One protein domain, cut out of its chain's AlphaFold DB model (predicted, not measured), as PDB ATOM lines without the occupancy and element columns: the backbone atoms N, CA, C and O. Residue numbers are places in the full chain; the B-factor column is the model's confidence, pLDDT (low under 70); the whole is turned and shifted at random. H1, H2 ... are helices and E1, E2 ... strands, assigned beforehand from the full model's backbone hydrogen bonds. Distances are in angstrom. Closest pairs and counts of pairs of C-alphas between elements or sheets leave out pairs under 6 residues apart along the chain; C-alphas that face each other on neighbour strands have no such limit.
ATOM      1  N   GLY A 132      23.859  21.093  16.480       77.00
ATOM      2  CA  GLY A 132      24.035  21.061  17.934       77.00
ATOM      3  C   GLY A 132      23.122  22.042  18.672       77.00
ATOM      4  O   GLY A 132      22.565  21.685  19.708       77.00
ATOM      5  N   GLU A 133      22.906  23.237  18.119       76.38
ATOM      6  CA  GLU A 133      21.935  24.206  18.650       76.38
ATOM      7  C   GLU A 133      20.517  23.629  18.604       76.38
ATOM      8  O   GLU A 133      19.803  23.658  19.601       76.38
ATOM      9  N   ARG A 134      20.146  22.973  17.499       71.44
ATOM     10  CA  ARG A 134      18.848  22.293  17.369       71.44
ATOM     11  C   ARG A 134      18.636  21.215  18.435       71.44
ATOM     12  O   ARG A 134      17.542  21.118  18.987       71.44
ATOM     13  N   LEU A 135      19.639  20.370  18.690       74.75
ATOM     14  CA  LEU A 135      19.516  19.300  19.688       74.75
ATOM     15  C   LEU A 135      19.267  19.865  21.086       74.75
ATOM     16  O   LEU A 135      18.470  19.290  21.821       74.75
ATOM     17  N   ARG A 136      19.872  21.014  21.411       69.62
ATOM     18  CA  ARG A 136      19.579  21.735  22.654       69.62
ATOM     19  C   ARG A 136      18.128  22.196  22.685       69.62
ATOM     20  O   ARG A 136      17.442  21.914  23.651       69.62
ATOM     21  N   MET A 137      17.612  22.789  21.610       72.94
ATOM     22  CA  MET A 137      16.228  23.296  21.602       72.94
ATOM     23  C   MET A 137      15.150  22.197  21.624       72.94
ATOM     24  O   MET A 137      13.995  22.470  21.949       72.94
ATOM     25  N   ARG A 138      15.515  20.948  21.302       69.00
ATOM     26  CA  ARG A 138      14.651  19.765  21.464       69.00
ATOM     27  C   ARG A 138      14.680  19.165  22.865       69.00
ATOM     28  O   ARG A 138      13.918  18.235  23.120       69.00
ATOM     29  N   ASP A 139      15.538  19.663  23.748       73.88
ATOM     30  CA  ASP A 139      15.554  19.237  25.137       73.88
ATOM     31  C   ASP A 139      14.227  19.654  25.807       73.88
ATOM     32  O   ASP A 139      13.912  20.851  25.866       73.88
ATOM     33  N   PRO A 140      13.412  18.693  26.284       72.25
ATOM     34  CA  PRO A 140      12.160  18.998  26.966       72.25
ATOM     35  C   PRO A 140      12.380  19.748  28.287       72.25
ATOM     36  O   PRO A 140      11.441  20.356  28.793       72.25
ATOM     37  N   ALA A 141      13.599  19.739  28.841       70.88
ATOM     38  CA  ALA A 141      13.945  20.510  30.030       70.88
ATOM     39  C   ALA A 141      14.079  22.018  29.754       70.88
ATOM     40  O   ALA A 141      14.043  22.807  30.698       70.88
ATOM     41  N   ILE A 142      14.226  22.432  28.490       62.62
ATOM     42  CA  ILE A 142      14.271  23.849  28.121       62.62
ATOM     43  C   ILE A 142      12.830  24.355  27.936       62.62
ATOM     44  O   ILE A 142      12.134  23.888  27.025       62.62
ATOM     45  N   PRO A 143      12.360  25.296  28.776       63.78
ATOM     46  CA  PRO A 143      11.018  25.857  28.663       63.78
ATOM     47  C   PRO A 143      10.849  26.633  27.350       63.78
ATOM     48  O   PRO A 143      11.806  27.191  26.819       63.78
ATOM     49  N   GLY A 144       9.621  26.662  26.831       72.38
ATOM     50  CA  GLY A 144       9.275  27.298  25.557       72.38
ATOM     51  C   GLY A 144       8.712  26.304  24.544       72.38
ATOM     52  O   GLY A 144       8.815  25.088  24.716       72.38
ATOM     53  N   ASN A 145       8.109  26.837  23.488       81.50
ATOM     54  CA  ASN A 145       7.258  26.099  22.562       81.50
ATOM     55  C   ASN A 145       7.941  25.689  21.256       81.50
ATOM     56  O   ASN A 145       8.731  26.452  20.690       81.50
ATOM     57  N   VAL A 146       7.613  24.493  20.751       88.00
ATOM     58  CA  VAL A 146       8.114  23.995  19.461       88.00
ATOM     59  C   VAL A 146       7.054  24.162  18.378       88.00
ATOM     60  O   VAL A 146       5.947  23.639  18.476       88.00
ATOM     61  N   LEU A 147       7.423  24.843  17.296       88.50
ATOM     62  CA  LEU A 147       6.629  24.972  16.082       88.50
ATOM     63  C   LEU A 147       7.235  24.079  14.990       88.50
ATOM     64  O   LEU A 147       8.362  24.301  14.552       88.50
ATOM     65  N   THR A 148       6.505  23.061  14.536       89.31
ATOM     66  CA  THR A 148       6.964  22.125  13.497       89.31
ATOM     67  C   THR A 148       6.058  22.167  12.272       89.31
ATOM     68  O   THR A 148       4.865  21.879  12.347       89.31
ATOM     69  N   ILE A 149       6.648  22.492  11.122       87.75
ATOM     70  CA  ILE A 149       5.991  22.513   9.819       87.75
ATOM     71  C   ILE A 149       6.508  21.298   9.055       87.75
ATOM     72  O   ILE A 149       7.692  21.212   8.730       87.75
ATOM     73  N   ASN A 150       5.626  20.340   8.793       84.62
ATOM     74  CA  ASN A 150       6.020  19.056   8.213       84.62
ATOM     75  C   ASN A 150       6.207  19.120   6.694       84.62
ATOM     76  O   ASN A 150       7.043  18.403   6.151       84.62
ATOM     77  N   ASP A 151       5.446  19.970   6.006       80.44
ATOM     78  CA  ASP A 151       5.564  20.174   4.567       80.44
ATOM     79  C   ASP A 151       5.018  21.548   4.140       80.44
ATOM     80  O   ASP A 151       4.256  22.197   4.861       80.44
ATOM     81  N   PHE A 152       5.392  21.967   2.930       76.88
ATOM     82  CA  PHE A 152       4.706  23.020   2.192       76.88
ATOM     83  C   PHE A 152       4.073  22.400   0.941       76.88
ATOM     84  O   PHE A 152       4.632  22.516  -0.152       76.88
ATOM     85  N   ARG A 153       2.914  21.731   1.064       69.56
ATOM     86  CA  ARG A 153       2.126  21.241  -0.097       69.56
ATOM     87  C   ARG A 153       1.527  22.378  -0.936       69.56
ATOM     88  O   ARG A 153       0.313  22.496  -1.099       69.56
ATOM     89  N   PHE A 154       2.383  23.215  -1.503       66.38
ATOM     90  CA  PHE A 154       2.017  24.270  -2.434       66.38
ATOM     91  C   PHE A 154       2.772  24.066  -3.733       66.38
ATOM     92  O   PHE A 154       3.993  23.923  -3.733       66.38
ATOM     93  N   GLY A 155       2.047  24.086  -4.849       59.78
ATOM     94  CA  GLY A 155       2.639  23.884  -6.171       59.78
ATOM     95  C   GLY A 155       3.406  25.091  -6.720       59.78
ATOM     96  O   GLY A 155       3.886  25.020  -7.843       59.78
ATOM     97  N   ARG A 156       3.481  26.227  -6.003       68.75
ATOM     98  CA  ARG A 156       4.021  27.493  -6.541       68.75
ATOM     99  C   ARG A 156       4.980  28.174  -5.572       68.75
ATOM    100  O   ARG A 156       4.652  28.339  -4.399       68.75
ATOM    101  N   LEU A 157       6.113  28.648  -6.096       71.12
ATOM    102  CA  LEU A 157       7.190  29.283  -5.330       71.12
ATOM    103  C   LEU A 157       6.706  30.476  -4.490       71.12
ATOM    104  O   LEU A 157       6.982  30.537  -3.298       71.12
ATOM    105  N   GLY A 158       5.909  31.379  -5.070       72.56
ATOM    106  CA  GLY A 158       5.387  32.541  -4.337       72.56
ATOM    107  C   GLY A 158       4.448  32.173  -3.180       72.56
ATOM    108  O   GLY A 158       4.464  32.819  -2.137       72.56
ATOM    109  N   ASN A 159       3.673  31.095  -3.318       76.56
ATOM    110  CA  ASN A 159       2.793  30.607  -2.251       76.56
ATOM    111  C   ASN A 159       3.601  29.990  -1.106       76.56
ATOM    112  O   ASN A 159       3.270  30.195   0.057       76.56
ATOM    113  N   ARG A 160       4.683  29.275  -1.435       77.62
ATOM    114  CA  ARG A 160       5.631  28.762  -0.437       77.62
ATOM    115  C   ARG A 160       6.316  29.895   0.309       77.62
ATOM    116  O   ARG A 160       6.420  29.826   1.525       77.62
ATOM    117  N   PHE A 161       6.733  30.937  -0.407       78.38
ATOM    118  CA  PHE A 161       7.334  32.122   0.197       78.38
ATOM    119  C   PHE A 161       6.390  32.785   1.202       78.38
ATOM    120  O   PHE A 161       6.771  33.055   2.337       78.38
ATOM    121  N   TRP A 162       5.131  32.983   0.810       79.38
ATOM    122  CA  TRP A 162       4.122  33.536   1.707       79.38
ATOM    123  C   TRP A 162       3.897  32.662   2.945       79.38
ATOM    124  O   TRP A 162       3.931  33.158   4.070       79.38
ATOM    125  N   ALA A 163       3.696  31.356   2.745       83.19
ATOM    126  CA  ALA A 163       3.490  30.416   3.841       83.19
ATOM    127  C   ALA A 163       4.693  30.388   4.794       83.19
ATOM    128  O   ALA A 163       4.508  30.389   6.009       83.19
ATOM    129  N   LEU A 164       5.916  30.422   4.263       86.44
ATOM    130  CA  LEU A 164       7.131  30.552   5.057       86.44
ATOM    131  C   LEU A 164       7.083  31.798   5.943       86.44
ATOM    132  O   LEU A 164       7.233  31.674   7.156       86.44
ATOM    133  N   GLY A 165       6.887  32.976   5.344       86.69
ATOM    134  CA  GLY A 165       6.895  34.246   6.072       86.69
ATOM    135  C   GLY A 165       5.884  34.238   7.218       86.69
ATOM    136  O   GLY A 165       6.221  34.573   8.350       86.69
ATOM    137  N   VAL A 166       4.673  33.737   6.960       86.62
ATOM    138  CA  VAL A 166       3.628  33.557   7.979       86.62
ATOM    139  C   VAL A 166       4.077  32.640   9.125       86.62
ATOM    140  O   VAL A 166       3.895  32.989  10.289       86.62
ATOM    141  N   ASN A 167       4.690  31.493   8.825       89.06
ATOM    142  CA  ASN A 167       5.141  30.549   9.856       89.06
ATOM    143  C   ASN A 167       6.313  31.100  10.685       89.06
ATOM    144  O   ASN A 167       6.388  30.846  11.885       89.06
ATOM    145  N   LEU A 168       7.204  31.891  10.080       91.50
ATOM    146  CA  LEU A 168       8.255  32.592  10.821       91.50
ATOM    147  C   LEU A 168       7.660  33.638  11.771       91.50
ATOM    148  O   LEU A 168       8.057  33.706  12.931       91.50
ATOM    149  N   LYS A 169       6.666  34.410  11.315       91.62
ATOM    150  CA  LYS A 169       5.961  35.378  12.167       91.62
ATOM    151  C   LYS A 169       5.177  34.717  13.300       91.62
ATOM    152  O   LYS A 169       5.158  35.248  14.403       91.62
ATOM    153  N   LEU A 170       4.574  33.553  13.057       91.31
ATOM    154  CA  LEU A 170       3.942  32.748  14.104       91.31
ATOM    155  C   LEU A 170       4.959  32.368  15.188       91.31
ATOM    156  O   LEU A 170       4.706  32.583  16.373       91.31
ATOM    157  N   GLY A 171       6.132  31.879  14.776       92.31
ATOM    158  CA  GLY A 171       7.234  31.595  15.691       92.31
ATOM    159  C   GLY A 171       7.687  32.823  16.479       92.31
ATOM    160  O   GLY A 171       7.897  32.734  17.685       92.31
ATOM    161  N   TYR A 172       7.769  33.979  15.819       93.69
ATOM    162  CA  TYR A 172       8.096  35.255  16.455       93.69
ATOM    163  C   TYR A 172       7.066  35.654  17.519       93.69
ATOM    164  O   TYR A 172       7.435  35.906  18.664       93.69
ATOM    165  N   CYS A 173       5.777  35.677  17.162       92.88
ATOM    166  CA  CYS A 173       4.683  36.027  18.070       92.88
ATOM    167  C   CYS A 173       4.679  35.134  19.306       92.88
ATOM    168  O   CYS A 173       4.642  35.618  20.433       92.88
ATOM    169  N   CYS A 174       4.775  33.825  19.089       92.62
ATOM    170  CA  CYS A 174       4.719  32.845  20.157       92.62
ATOM    171  C   CYS A 174       6.058  32.603  20.859       92.62
ATOM    172  O   CYS A 174       6.130  31.656  21.635       92.62
ATOM    173  N   LYS A 175       7.110  33.389  20.578       92.69
ATOM    174  CA  LYS A 175       8.463  33.214  21.149       92.69
ATOM    175  C   LYS A 175       8.978  31.782  21.040       92.69
ATOM    176  O   LYS A 175       9.607  31.263  21.961       92.69
ATOM    177  N   SER A 176       8.685  31.135  19.914       90.88
ATOM    178  CA  SER A 176       9.004  29.729  19.714       90.88
ATOM    179  C   SER A 176      10.492  29.482  19.880       90.88
ATOM    180  O   SER A 176      11.313  30.040  19.150       90.88
ATOM    181  N   LYS A 177      10.817  28.576  20.805       89.62
ATOM    182  CA  LYS A 177      12.188  28.127  21.062       89.62
ATOM    183  C   LYS A 177      12.768  27.407  19.844       89.62
ATOM    184  O   LYS A 177      13.968  27.407  19.597       89.62
ATOM    185  N   LEU A 178      11.903  26.756  19.069       89.38
ATOM    186  CA  LEU A 178      12.296  26.081  17.845       89.38
ATOM    187  C   LEU A 178      11.181  26.169  16.816       89.38
ATOM    188  O   LEU A 178      10.122  25.578  17.004       89.38
ATOM    189  N   VAL A 179      11.459  26.818  15.691       88.69
ATOM    190  CA  VAL A 179      10.660  26.697  14.470       88.69
ATOM    191  C   VAL A 179      11.385  25.755  13.525       88.69
ATOM    192  O   VAL A 179      12.442  26.100  13.011       88.69
ATOM    193  N   SER A 180      10.840  24.562  13.307       88.50
ATOM    194  CA  SER A 180      11.357  23.577  12.359       88.50
ATOM    195  C   SER A 180      10.548  23.634  11.076       88.50
ATOM    196  O   SER A 180       9.380  23.258  11.060       88.50
ATOM    197  N   LEU A 181      11.183  24.058   9.993       86.31
ATOM    198  CA  LEU A 181      10.577  24.098   8.666       86.31
ATOM    199  C   LEU A 181      10.941  22.849   7.862       86.31
ATOM    200  O   LEU A 181      12.006  22.278   8.115       86.31
ATOM    201  N   PRO A 182      10.109  22.419   6.898       82.56
ATOM    202  CA  PRO A 182      10.438  21.268   6.073       82.56
ATOM    203  C   PRO A 182      11.699  21.544   5.253       82.56
ATOM    204  O   PRO A 182      12.135  22.689   5.107       82.56
ATOM    205  N   ALA A 183      12.291  20.484   4.707       75.56
ATOM    206  CA  ALA A 183      13.325  20.663   3.702       75.56
ATOM    207  C   ALA A 183      12.758  21.464   2.522       75.56
ATOM    208  O   ALA A 183      11.577  21.344   2.170       75.56
ATOM    209  N   LYS A 184      13.612  22.282   1.909       70.00
ATOM    210  CA  LYS A 184      13.276  22.919   0.646       70.00
ATOM    211  C   LYS A 184      13.001  21.825  -0.387       70.00
ATOM    212  O   LYS A 184      13.724  20.841  -0.478       70.00
ATOM    213  N   ASP A 185      11.914  21.986  -1.128       64.25
ATOM    214  CA  ASP A 185      11.677  21.174  -2.314       64.25
ATOM    215  C   ASP A 185      12.380  21.862  -3.489       64.25
ATOM    216  O   ASP A 185      11.907  22.875  -4.022       64.25
ATOM    217  N   ASP A 186      13.551  21.320  -3.815       57.66
ATOM    218  CA  ASP A 186      14.520  21.856  -4.775       57.66
ATOM    219  C   ASP A 186      14.056  21.725  -6.235       57.66
ATOM    220  O   ASP A 186      14.689  22.253  -7.148       57.66
ATOM    221  N   THR A 187      12.909  21.082  -6.482       58.66
ATOM    222  CA  THR A 187      12.386  20.879  -7.841       58.66
ATOM    223  C   THR A 187      11.941  22.171  -8.534       58.66
ATOM    224  O   THR A 187      11.910  22.223  -9.763       58.66
ATOM    225  N   LEU A 188      11.595  23.224  -7.781       50.59
ATOM    226  CA  LEU A 188      11.054  24.467  -8.353       50.59
ATOM    227  C   LEU A 188      12.117  25.436  -8.899       50.59
ATOM    228  O   LEU A 188      11.762  26.341  -9.655       50.59
ATOM    229  N   ALA A 189      13.384  25.273  -8.517       54.69
ATOM    230  CA  ALA A 189      14.512  26.083  -8.979       54.69
ATOM    231  C   ALA A 189      15.802  25.244  -8.867       54.69
ATOM    232  O   ALA A 189      16.491  25.328  -7.848       54.69
ATOM    233  N   PRO A 190      16.054  24.341  -9.833       56.75
ATOM    234  CA  PRO A 190      17.261  23.521  -9.841       56.75
ATOM    235  C   PRO A 190      18.484  24.355 -10.260       56.75
ATOM    236  O   PRO A 190      18.507  24.875 -11.374       56.75
ATOM    237  N   GLY A 191      19.507  24.416  -9.399       67.25
ATOM    238  CA  GLY A 191      20.719  25.225  -9.602       67.25
ATOM    239  C   GLY A 191      21.264  25.789  -8.283       67.25
ATOM    240  O   GLY A 191      21.216  25.094  -7.273       67.25
ATOM    241  N   ILE A 192      21.728  27.042  -8.251       63.19
ATOM    242  CA  ILE A 192      22.231  27.760  -7.056       63.19
ATOM    243  C   ILE A 192      21.214  27.713  -5.908       63.19
ATOM    244  O   ILE A 192      21.573  27.699  -4.731       63.19
ATOM    245  N   PHE A 193      19.924  27.659  -6.240       63.59
ATOM    246  CA  PHE A 193      18.863  27.489  -5.256       63.59
ATOM    247  C   PHE A 193      18.780  26.072  -4.678       63.59
ATOM    248  O   PHE A 193      18.374  25.934  -3.526       63.59
ATOM    249  N   GLY A 194      19.102  25.040  -5.451       59.38
ATOM    250  CA  GLY A 194      19.121  23.644  -5.000       59.38
ATOM    251  C   GLY A 194      20.478  23.194  -4.449       59.38
ATOM    252  O   GLY A 194      20.563  22.198  -3.732       59.38
ATOM    253  N   GLU A 195      21.556  23.916  -4.753       56.97
ATOM    254  CA  GLU A 195      22.899  23.585  -4.294       56.97
ATOM    255  C   GLU A 195      23.099  23.953  -2.818       56.97
ATOM    256  O   GLU A 195      22.827  25.062  -2.365       56.97
ATOM    257  N   GLY A 196      23.622  23.004  -2.041       51.72
ATOM    258  CA  GLY A 196      24.198  23.300  -0.731       51.72
ATOM    259  C   GLY A 196      23.225  23.410   0.440       51.72
ATOM    260  O   GLY A 196      23.699  23.667   1.546       51.72
ATOM    261  N   THR A 197      21.919  23.151   0.276       52.47
ATOM    262  CA  THR A 197      21.051  23.018   1.462       52.47
ATOM    263  C   THR A 197      19.960  21.950   1.446       52.47
ATOM    264  O   THR A 197      18.781  22.250   1.635       52.47
ATOM    265  N   PRO A 198      20.352  20.666   1.381       48.59
ATOM    266  CA  PRO A 198      19.460  19.585   1.763       48.59
ATOM    267  C   PRO A 198      19.272  19.596   3.288       48.59
ATOM    268  O   PRO A 198      20.108  19.095   4.042       48.59
ATOM    269  N   GLY A 199      18.178  20.182   3.776       57.09
ATOM    270  CA  GLY A 199      17.777  19.985   5.166       57.09
ATOM    271  C   GLY A 199      16.693  20.924   5.699       57.09
ATOM    272  O   GLY A 199      16.473  22.003   5.150       57.09
ATOM    273  N   PRO A 200      16.026  20.528   6.799       59.06
ATOM    274  CA  PRO A 200      15.150  21.415   7.557       59.06
ATOM    275  C   PRO A 200      15.924  22.653   8.024       59.06
ATOM    276  O   PRO A 200      17.101  22.558   8.379       59.06
ATOM    277  N   ARG A 201      15.255  23.803   8.076       78.31
ATOM    278  CA  ARG A 201      15.805  25.032   8.665       78.31
ATOM    279  C   ARG A 201      15.198  25.272  10.033       78.31
ATOM    280  O   ARG A 201      14.019  24.981  10.241       78.31
ATOM    281  N   TRP A 202      16.011  25.810  10.937       86.44
ATOM    282  CA  TRP A 202      15.624  26.025  12.324       86.44
ATOM    283  C   TRP A 202      15.823  27.469  12.746       86.44
ATOM    284  O   TRP A 202      16.841  28.077  12.413       86.44
ATOM    285  N   TYR A 203      14.858  27.976  13.506       90.25
ATOM    286  CA  TYR A 203      14.881  29.325  14.053       90.25
ATOM    287  C   TYR A 203      14.563  29.297  15.545       90.25
ATOM    288  O   TYR A 203      13.770  28.460  15.980       90.25
ATOM    289  N   ASP A 204      15.161  30.214  16.293       91.38
ATOM    290  CA  ASP A 204      14.897  30.465  17.707       91.38
ATOM    291  C   ASP A 204      14.436  31.913  17.884       91.38
ATOM    292  O   ASP A 204      15.197  32.855  17.668       91.38
ATOM    293  N   PHE A 205      13.175  32.079  18.276       92.94
ATOM    294  CA  PHE A 205      12.549  33.374  18.527       92.94
ATOM    295  C   PHE A 205      12.381  33.672  20.023       92.94
ATOM    296  O   PHE A 205      11.686  34.623  20.374       92.94
ATOM    297  N   THR A 206      13.032  32.917  20.917       90.62
ATOM    298  CA  THR A 206      12.935  33.118  22.377       90.62
ATOM    299  C   THR A 206      13.287  34.555  22.776       90.62
ATOM    300  O   THR A 206      12.651  35.140  23.647       90.62
ATOM    301  N   ASN A 207      14.276  35.146  22.097       89.94
ATOM    302  CA  ASN A 207      14.758  36.507  22.354       89.94
ATOM    303  C   ASN A 207      14.149  37.562  21.417       89.94
ATOM    304  O   ASN A 207      14.642  38.691  21.370       89.94
ATOM    305  N   ALA A 208      13.123  37.214  20.634       89.81
ATOM    306  CA  ALA A 208      12.420  38.199  19.821       89.81
ATOM    307  C   ALA A 208      11.835  39.308  20.726       89.81
ATOM    308  O   ALA A 208      11.474  39.019  21.867       89.81
ATOM    309  N   PRO A 209      11.707  40.561  20.261       90.88
ATOM    310  CA  PRO A 209      10.964  41.610  20.964       90.88
ATOM    311  C   PRO A 209       9.478  41.279  21.132       90.88
ATOM    312  O   PRO A 209       8.892  40.590  20.292       90.88
ATOM    313  N   ASP A 210       8.866  41.720  22.232       89.25
ATOM    314  CA  ASP A 210       7.421  41.561  22.450       89.25
ATOM    315  C   ASP A 210       6.619  42.408  21.467       89.25
ATOM    316  O   ASP A 210       7.053  43.479  21.041       89.25
ATOM    317  N   VAL A 211       5.441  41.905  21.101       87.94
ATOM    318  CA  VAL A 211       4.486  42.629  20.264       87.94
ATOM    319  C   VAL A 211       3.462  43.259  21.190       87.94
ATOM    320  O   VAL A 211       2.842  42.565  21.997       87.94
ATOM    321  N   GLU A 212       3.302  44.577  21.099       89.06
ATOM    322  CA  GLU A 212       2.374  45.308  21.956       89.06
ATOM    323  C   GLU A 212       0.956  44.724  21.854       89.06
ATOM    324  O   GLU A 212       0.434  44.489  20.766       89.06
ATOM    325  N   GLY A 213       0.342  44.459  23.008       88.19
ATOM    326  CA  GLY A 213      -1.013  43.910  23.084       88.19
ATOM    327  C   GLY A 213      -1.135  42.404  22.811       88.19
ATOM    328  O   GLY A 213      -2.254  41.889  22.854       88.19
ATOM    329  N   PHE A 214      -0.029  41.686  22.578       91.81
ATOM    330  CA  PHE A 214      -0.034  40.230  22.432       91.81
ATOM    331  C   PHE A 214       0.661  39.530  23.607       91.81
ATOM    332  O   PHE A 214       1.815  39.810  23.924       91.81
ATOM    333  N   ASP A 215      -0.040  38.588  24.239       91.75
ATOM    334  CA  ASP A 215       0.505  37.746  25.303       91.75
ATOM    335  C   ASP A 215       0.983  36.411  24.724       91.75
ATOM    336  O   ASP A 215       0.188  35.498  24.478       91.75
ATOM    337  N   ALA A 216       2.297  36.283  24.534       90.25
ATOM    338  CA  ALA A 216       2.913  35.068  24.009       90.25
ATOM    339  C   ALA A 216       2.690  33.835  24.902       90.25
ATOM    340  O   ALA A 216       2.741  32.711  24.403       90.25
ATOM    341  N   SER A 217       2.391  34.012  26.199       89.31
ATOM    342  CA  SER A 217       2.087  32.889  27.097       89.31
ATOM    343  C   SER A 217       0.749  32.210  26.781       89.31
ATOM    344  O   SER A 217       0.513  31.085  27.221       89.31
ATOM    345  N   SER A 218      -0.102  32.856  25.974       88.50
ATOM    346  CA  SER A 218      -1.342  32.275  25.453       88.50
ATOM    347  C   SER A 218      -1.123  31.291  24.300       88.50
ATOM    348  O   SER A 218      -2.059  30.587  23.918       88.50
ATOM    349  N   CYS A 219       0.084  31.233  23.726       89.50
ATOM    350  CA  CYS A 219       0.375  30.285  22.661       89.50
ATOM    351  C   CYS A 219       0.461  28.847  23.200       89.50
ATOM    352  O   CYS A 219       0.995  28.619  24.290       89.50
ATOM    353  N   PRO A 220       0.002  27.849  22.424       85.38
ATOM    354  CA  PRO A 220       0.196  26.446  22.763       85.38
ATOM    355  C   PRO A 220       1.672  26.094  22.976       85.38
ATOM    356  O   PRO A 220       2.557  26.607  22.283       85.38
ATOM    357  N   ALA A 221       1.917  25.159  23.898       83.25
ATOM    358  CA  ALA A 221       3.259  24.668  24.194       83.25
ATOM    359  C   ALA A 221       3.914  23.989  22.984       83.25
ATOM    360  O   ALA A 221       5.112  24.114  22.822       83.25
ATOM    361  N   ASP A 222       3.156  23.329  22.110       87.12
ATOM    362  CA  ASP A 222       3.673  22.796  20.850       87.12
ATOM    363  C   ASP A 222       2.633  22.996  19.746       87.12
ATOM    364  O   ASP A 222       1.437  22.780  19.949       87.12
ATOM    365  N   ILE A 223       3.094  23.397  18.562       86.81
ATOM    366  CA  ILE A 223       2.270  23.547  17.361       86.81
ATOM    367  C   ILE A 223       2.895  22.676  16.278       86.81
ATOM    368  O   ILE A 223       4.058  22.847  15.919       86.81
ATOM    369  N   THR A 224       2.134  21.725  15.744       87.50
ATOM    370  CA  THR A 224       2.586  20.881  14.632       87.50
ATOM    371  C   THR A 224       1.516  20.824  13.555       87.50
ATOM    372  O   THR A 224       0.370  20.483  13.844       87.50
ATOM    373  N   TRP A 225       1.889  21.123  12.309       84.81
ATOM    374  CA  TRP A 225       0.986  21.012  11.162       84.81
ATOM    375  C   TRP A 225       1.719  20.715   9.846       84.81
ATOM    376  O   TRP A 225       2.936  20.882   9.724       84.81
ATOM    377  N   GLY A 226       0.979  20.245   8.846       73.50
ATOM    378  CA  GLY A 226       1.466  20.015   7.485       73.50
ATOM    379  C   GLY A 226       0.308  20.038   6.492       73.50
ATOM    380  O   GLY A 226      -0.824  19.787   6.874       73.50
ATOM    381  N   GLY A 227       0.587  20.335   5.223       59.66
ATOM    382  CA  GLY A 227      -0.322  20.106   4.103       59.66
ATOM    383  C   GLY A 227      -1.579  20.978   4.066       59.66
ATOM    384  O   GLY A 227      -2.549  20.701   4.750       59.66
ATOM    385  N   ARG A 228      -1.604  21.990   3.183       56.31
ATOM    386  CA  ARG A 228      -2.659  23.027   3.019       56.31
ATOM    387  C   ARG A 228      -2.902  23.909   4.255       56.31
ATOM    388  O   ARG A 228      -2.944  25.124   4.083       56.31
ATOM    389  N   GLU A 229      -2.915  23.339   5.457       55.88
ATOM    390  CA  GLU A 229      -3.163  23.987   6.753       55.88
ATOM    391  C   GLU A 229      -2.149  25.076   7.132       55.88
ATOM    392  O   GLU A 229      -2.474  25.979   7.886       55.88
ATOM    393  N   ALA A 230      -0.954  25.103   6.536       52.31
ATOM    394  CA  ALA A 230       0.021  26.171   6.790       52.31
ATOM    395  C   ALA A 230      -0.436  27.569   6.302       52.31
ATOM    396  O   ALA A 230       0.142  28.574   6.711       52.31
ATOM    397  N   PHE A 231      -1.461  27.655   5.437       52.91
ATOM    398  CA  PHE A 231      -2.149  28.923   5.122       52.91
ATOM    399  C   PHE A 231      -3.192  29.327   6.176       52.91
ATOM    400  O   PHE A 231      -3.716  30.440   6.129       52.91
ATOM    401  N   HIS A 232      -3.518  28.441   7.112       58.81
ATOM    402  CA  HIS A 232      -4.656  28.564   8.009       58.81
ATOM    403  C   HIS A 232      -4.246  29.211   9.335       58.81
ATOM    404  O   HIS A 232      -4.555  28.714  10.410       58.81
ATOM    405  N   LEU A 233      -3.662  30.415   9.261       62.94
ATOM    406  CA  LEU A 233      -3.995  31.386  10.314       62.94
ATOM    407  C   LEU A 233      -5.525  31.566  10.400       62.94
ATOM    408  O   LEU A 233      -6.048  31.910  11.453       62.94
ATOM    409  N   LEU A 234      -6.235  31.306   9.292       64.69
ATOM    410  CA  LEU A 234      -7.684  31.141   9.235       64.69
ATOM    411  C   LEU A 234      -8.149  30.109  10.269       64.69
ATOM    412  O   LEU A 234      -7.909  28.914  10.109       64.69
ATOM    413  N   GLY A 235      -8.845  30.576  11.301       73.25
ATOM    414  CA  GLY A 235      -9.327  29.738  12.388       73.25
ATOM    415  C   GLY A 235      -8.457  29.780  13.640       73.25
ATOM    416  O   GLY A 235      -8.936  29.344  14.676       73.25
ATOM    417  N   LEU A 236      -7.247  30.359  13.628       79.00
ATOM    418  CA  LEU A 236      -6.515  30.628  14.881       79.00
ATOM    419  C   LEU A 236      -7.222  31.667  15.761       79.00
ATOM    420  O   LEU A 236      -6.949  31.744  16.954       79.00
ATOM    421  N   ASP A 237      -8.135  32.434  15.172       78.12
ATOM    422  CA  ASP A 237      -9.085  33.335  15.816       78.12
ATOM    423  C   ASP A 237     -10.389  32.639  16.253       78.12
ATOM    424  O   ASP A 237     -11.198  33.232  16.965       78.12
ATOM    425  N   ASN A 238     -10.605  31.378  15.865       86.62
ATOM    426  CA  ASN A 238     -11.757  30.585  16.277       86.62
ATOM    427  C   ASN A 238     -11.450  29.867  17.602       86.62
ATOM    428  O   ASN A 238     -10.586  28.991  17.612       86.62
ATOM    429  N   PRO A 239     -12.199  30.125  18.692       90.69
ATOM    430  CA  PRO A 239     -11.999  29.461  19.983       90.69
ATOM    431  C   PRO A 239     -12.065  27.928  19.951       90.69
ATOM    432  O   PRO A 239     -11.574  27.273  20.864       90.69
ATOM    433  N   SER A 240     -12.687  27.347  18.919       89.69
ATOM    434  CA  SER A 240     -12.767  25.891  18.729       89.69
ATOM    435  C   SER A 240     -11.501  25.283  18.116       89.69
ATOM    436  O   SER A 240     -11.386  24.060  18.049       89.69
ATOM    437  N   HIS A 241     -10.576  26.100  17.610       87.31
ATOM    438  CA  HIS A 241      -9.358  25.613  16.979       87.31
ATOM    439  C   HIS A 241      -8.364  25.115  18.041       87.31
ATOM    440  O   HIS A 241      -8.152  25.803  19.040       87.31
ATOM    441  N   PRO A 242      -7.695  23.961  17.845       85.19
ATOM    442  CA  PRO A 242      -6.796  23.379  18.852       85.19
ATOM    443  C   PRO A 242      -5.598  24.273  19.201       85.19
ATOM    444  O   PRO A 242      -5.015  24.135  20.272       85.19
ATOM    445  N   TYR A 243      -5.246  25.195  18.301       85.50
ATOM    446  CA  TYR A 243      -4.170  26.172  18.482       85.50
ATOM    447  C   TYR A 243      -4.679  27.607  18.672       85.50
ATOM    448  O   TYR A 243      -3.939  28.551  18.406       85.50
ATOM    449  N   TYR A 244      -5.947  27.782  19.057       88.38
ATOM    450  CA  TYR A 244      -6.518  29.104  19.299       88.38
ATOM    451  C   TYR A 244      -5.682  29.886  20.315       88.38
ATOM    452  O   TYR A 244      -5.432  29.419  21.427       88.38
ATOM    453  N   SER A 245      -5.295  31.099  19.931       88.06
ATOM    454  CA  SER A 245      -4.643  32.068  20.805       88.06
ATOM    455  C   SER A 245      -5.255  33.441  20.507       88.06
ATOM    456  O   SER A 245      -5.202  33.903  19.359       88.06
ATOM    457  N   PRO A 246      -5.892  34.093  21.501       89.88
ATOM    458  CA  PRO A 246      -6.493  35.406  21.311       89.88
ATOM    459  C   PRO A 246      -5.479  36.406  20.747       89.88
ATOM    460  O   PRO A 246      -4.357  36.496  21.236       89.88
ATOM    461  N   ASN A 247      -5.882  37.187  19.743       90.12
ATOM    462  CA  ASN A 247      -5.057  38.211  19.085       90.12
ATOM    463  C   ASN A 247      -3.812  37.690  18.337       90.12
ATOM    464  O   ASN A 247      -3.004  38.499  17.882       90.12
ATOM    465  N   LEU A 248      -3.644  36.374  18.158       89.69
ATOM    466  CA  LEU A 248      -2.491  35.832  17.432       89.69
ATOM    467  C   LEU A 248      -2.486  36.246  15.957       89.69
ATOM    468  O   LEU A 248      -1.433  36.586  15.422       89.69
ATOM    469  N   SER A 249      -3.653  36.277  15.308       86.69
ATOM    470  CA  SER A 249      -3.787  36.791  13.940       86.69
ATOM    471  C   SER A 249      -3.319  38.243  13.848       86.69
ATOM    472  O   SER A 249      -2.472  38.559  13.016       86.69
ATOM    473  N   THR A 250      -3.783  39.093  14.768       88.19
ATOM    474  CA  THR A 250      -3.355  40.491  14.874       88.19
ATOM    475  C   THR A 250      -1.849  40.596  15.081       88.19
ATOM    476  O   THR A 250      -1.206  41.373  14.387       88.19
ATOM    477  N   CYS A 251      -1.261  39.779  15.960       91.19
ATOM    478  CA  CYS A 251       0.188  39.744  16.139       91.19
ATOM    479  C   CYS A 251       0.918  39.391  14.833       91.19
ATOM    480  O   CYS A 251       1.827  40.100  14.413       91.19
ATOM    481  N   VAL A 252       0.511  38.327  14.134       89.25
ATOM    482  CA  VAL A 252       1.162  37.912  12.880       89.25
ATOM    483  C   VAL A 252       1.029  38.984  11.785       89.25
ATOM    484  O   VAL A 252       1.932  39.166  10.960       89.25
ATOM    485  N   GLU A 253      -0.069  39.733  11.781       83.75
ATOM    486  CA  GLU A 253      -0.280  40.856  10.869       83.75
ATOM    487  C   GLU A 253       0.587  42.076  11.207       83.75
ATOM    488  O   GLU A 253       1.044  42.751  10.283       83.75
ATOM    489  N   THR A 254       0.858  42.342  12.489       84.12
ATOM    490  CA  THR A 254       1.612  43.525  12.947       84.12
ATOM    491  C   THR A 254       3.112  43.292  13.097       84.12
ATOM    492  O   THR A 254       3.878  44.257  13.039       84.12
ATOM    493  N   VAL A 255       3.553  42.040  13.266       83.44
ATOM    494  CA  VAL A 255       4.975  41.695  13.394       83.44
ATOM    495  C   VAL A 255       5.747  42.208  12.178       83.44
ATOM    496  O   VAL A 255       5.328  41.947  11.036       83.44
ATOM    497  N   PRO A 256       6.889  42.895  12.398       77.06
ATOM    498  CA  PRO A 256       7.728  43.362  11.306       77.06
ATOM    499  C   PRO A 256       8.115  42.190  10.412       77.06
ATOM    500  O   PRO A 256       8.224  41.042  10.849       77.06
ATOM    501  N   ARG A 257       8.321  42.454   9.122       71.31
ATOM    502  CA  ARG A 257       8.821  41.393   8.251       71.31
ATOM    503  C   ARG A 257      10.186  40.932   8.742       71.31
ATOM    504  O   ARG A 257      11.051  41.737   9.066       71.31
ATOM    505  N   LEU A 258      10.369  39.620   8.752       82.56
ATOM    506  CA  LEU A 258      11.612  38.972   9.153       82.56
ATOM    507  C   LEU A 258      12.517  38.831   7.926       82.56
ATOM    508  O   LEU A 258      12.962  37.736   7.567       82.56
ATOM    509  N   THR A 259      12.725  39.962   7.247       70.69
ATOM    510  CA  THR A 259      13.592  40.085   6.076       70.69
ATOM    511  C   THR A 259      14.988  39.603   6.472       70.69
ATOM    512  O   THR A 259      15.507  39.987   7.513       70.69
ATOM    513  N   GLY A 260      15.562  38.678   5.705       77.88
ATOM    514  CA  GLY A 260      16.784  37.955   6.084       77.88
ATOM    515  C   GLY A 260      16.518  36.547   6.621       77.88
ATOM    516  O   GLY A 260      17.152  35.605   6.160       77.88
ATOM    517  N   CYS A 261      15.518  36.339   7.483       85.56
ATOM    518  CA  CYS A 261      15.109  34.985   7.898       85.56
ATOM    519  C   CYS A 261      14.390  34.243   6.773       85.56
ATOM    520  O   CYS A 261      14.673  33.076   6.511       85.56
ATOM    521  N   GLU A 262      13.525  34.947   6.041       84.19
ATOM    522  CA  GLU A 262      12.924  34.419   4.814       84.19
ATOM    523  C   GLU A 262      14.006  34.066   3.778       84.19
ATOM    524  O   GLU A 262      13.962  33.004   3.161       84.19
ATOM    525  N   ALA A 263      15.017  34.925   3.627       78.75
ATOM    526  CA  ALA A 263      16.136  34.684   2.722       78.75
ATOM    527  C   ALA A 263      16.978  33.475   3.165       78.75
ATOM    528  O   ALA A 263      17.236  32.574   2.373       78.75
ATOM    529  N   ALA A 264      17.346  33.387   4.441       79.56
ATOM    530  CA  ALA A 264      18.160  32.290   4.957       79.56
ATOM    531  C   ALA A 264      17.488  30.907   4.795       79.56
ATOM    532  O   ALA A 264      18.166  29.876   4.747       79.56
ATOM    533  N   TYR A 265      16.157  30.871   4.653       82.25
ATOM    534  CA  TYR A 265      15.447  29.666   4.237       82.25
ATOM    535  C   TYR A 265      15.703  29.298   2.770       82.25
ATOM    536  O   TYR A 265      16.018  28.147   2.473       82.25
ATOM    537  N   PHE A 266      15.534  30.253   1.851       76.00
ATOM    538  CA  PHE A 266      15.557  29.993   0.409       76.00
ATOM    539  C   PHE A 266      16.953  29.899  -0.193       76.00
ATOM    540  O   PHE A 266      17.101  29.250  -1.233       76.00
ATOM    541  N   PHE A 267      17.939  30.533   0.434       75.44
ATOM    542  CA  PHE A 267      19.280  30.690  -0.107       75.44
ATOM    543  C   PHE A 267      20.320  30.014   0.794       75.44
ATOM    544  O   PHE A 267      20.159  29.985   2.023       75.44
TER     545      PHE A 267
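This is residues 132 to 267 of the 517 residues of an uncharacterized protein of Ectocarpus siliculosus (UniProt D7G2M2). With little regular structure, the domain is built round a small wall of three parallel strands, E2 E1 E3 in order, with the long helix H2 over one face, H3 and H4 packed on H2, and long stretches with no named element at residues 181 to 221 and 226 to 247. Of 136 printed residues, 47 are in named elements, H1 E1 H2 E2 E3 H3 H4, mixed in class; the whole is compact, with radius of gyration of the C-alphas 14.7 A and spans 43 by 32 by 24 A.

H1, residues 132 to 137, only grazes the sheet. E1, residues 146 to 149, is parallel to E2, residues 178 to 180 (N 147 to O 178, 2.8 A), and E3, residues 222 to 225 (N 148 to O 223, 2.8 A). H2, residues 157 to 173, touches H3, residues 248 to 254, at Lys 169 and Val 252, closest C-alphas 5.5 A apart. In the four helices every O i to N i+4 pair is within hydrogen-bond range.

H2 spans 24.5 A from C-alpha 157 at (7.190, 29.283, -5.330). H4, residues 261 to 266, ends at (15.557, 29.993, 0.409).

The printed part has no cut. Links E2 to E3 and E3 to H3 are long. Mean pLDDT of the printed part is 78.5; 32 residues are under 70, among them residues 185 to 200 and residues 227 to 234.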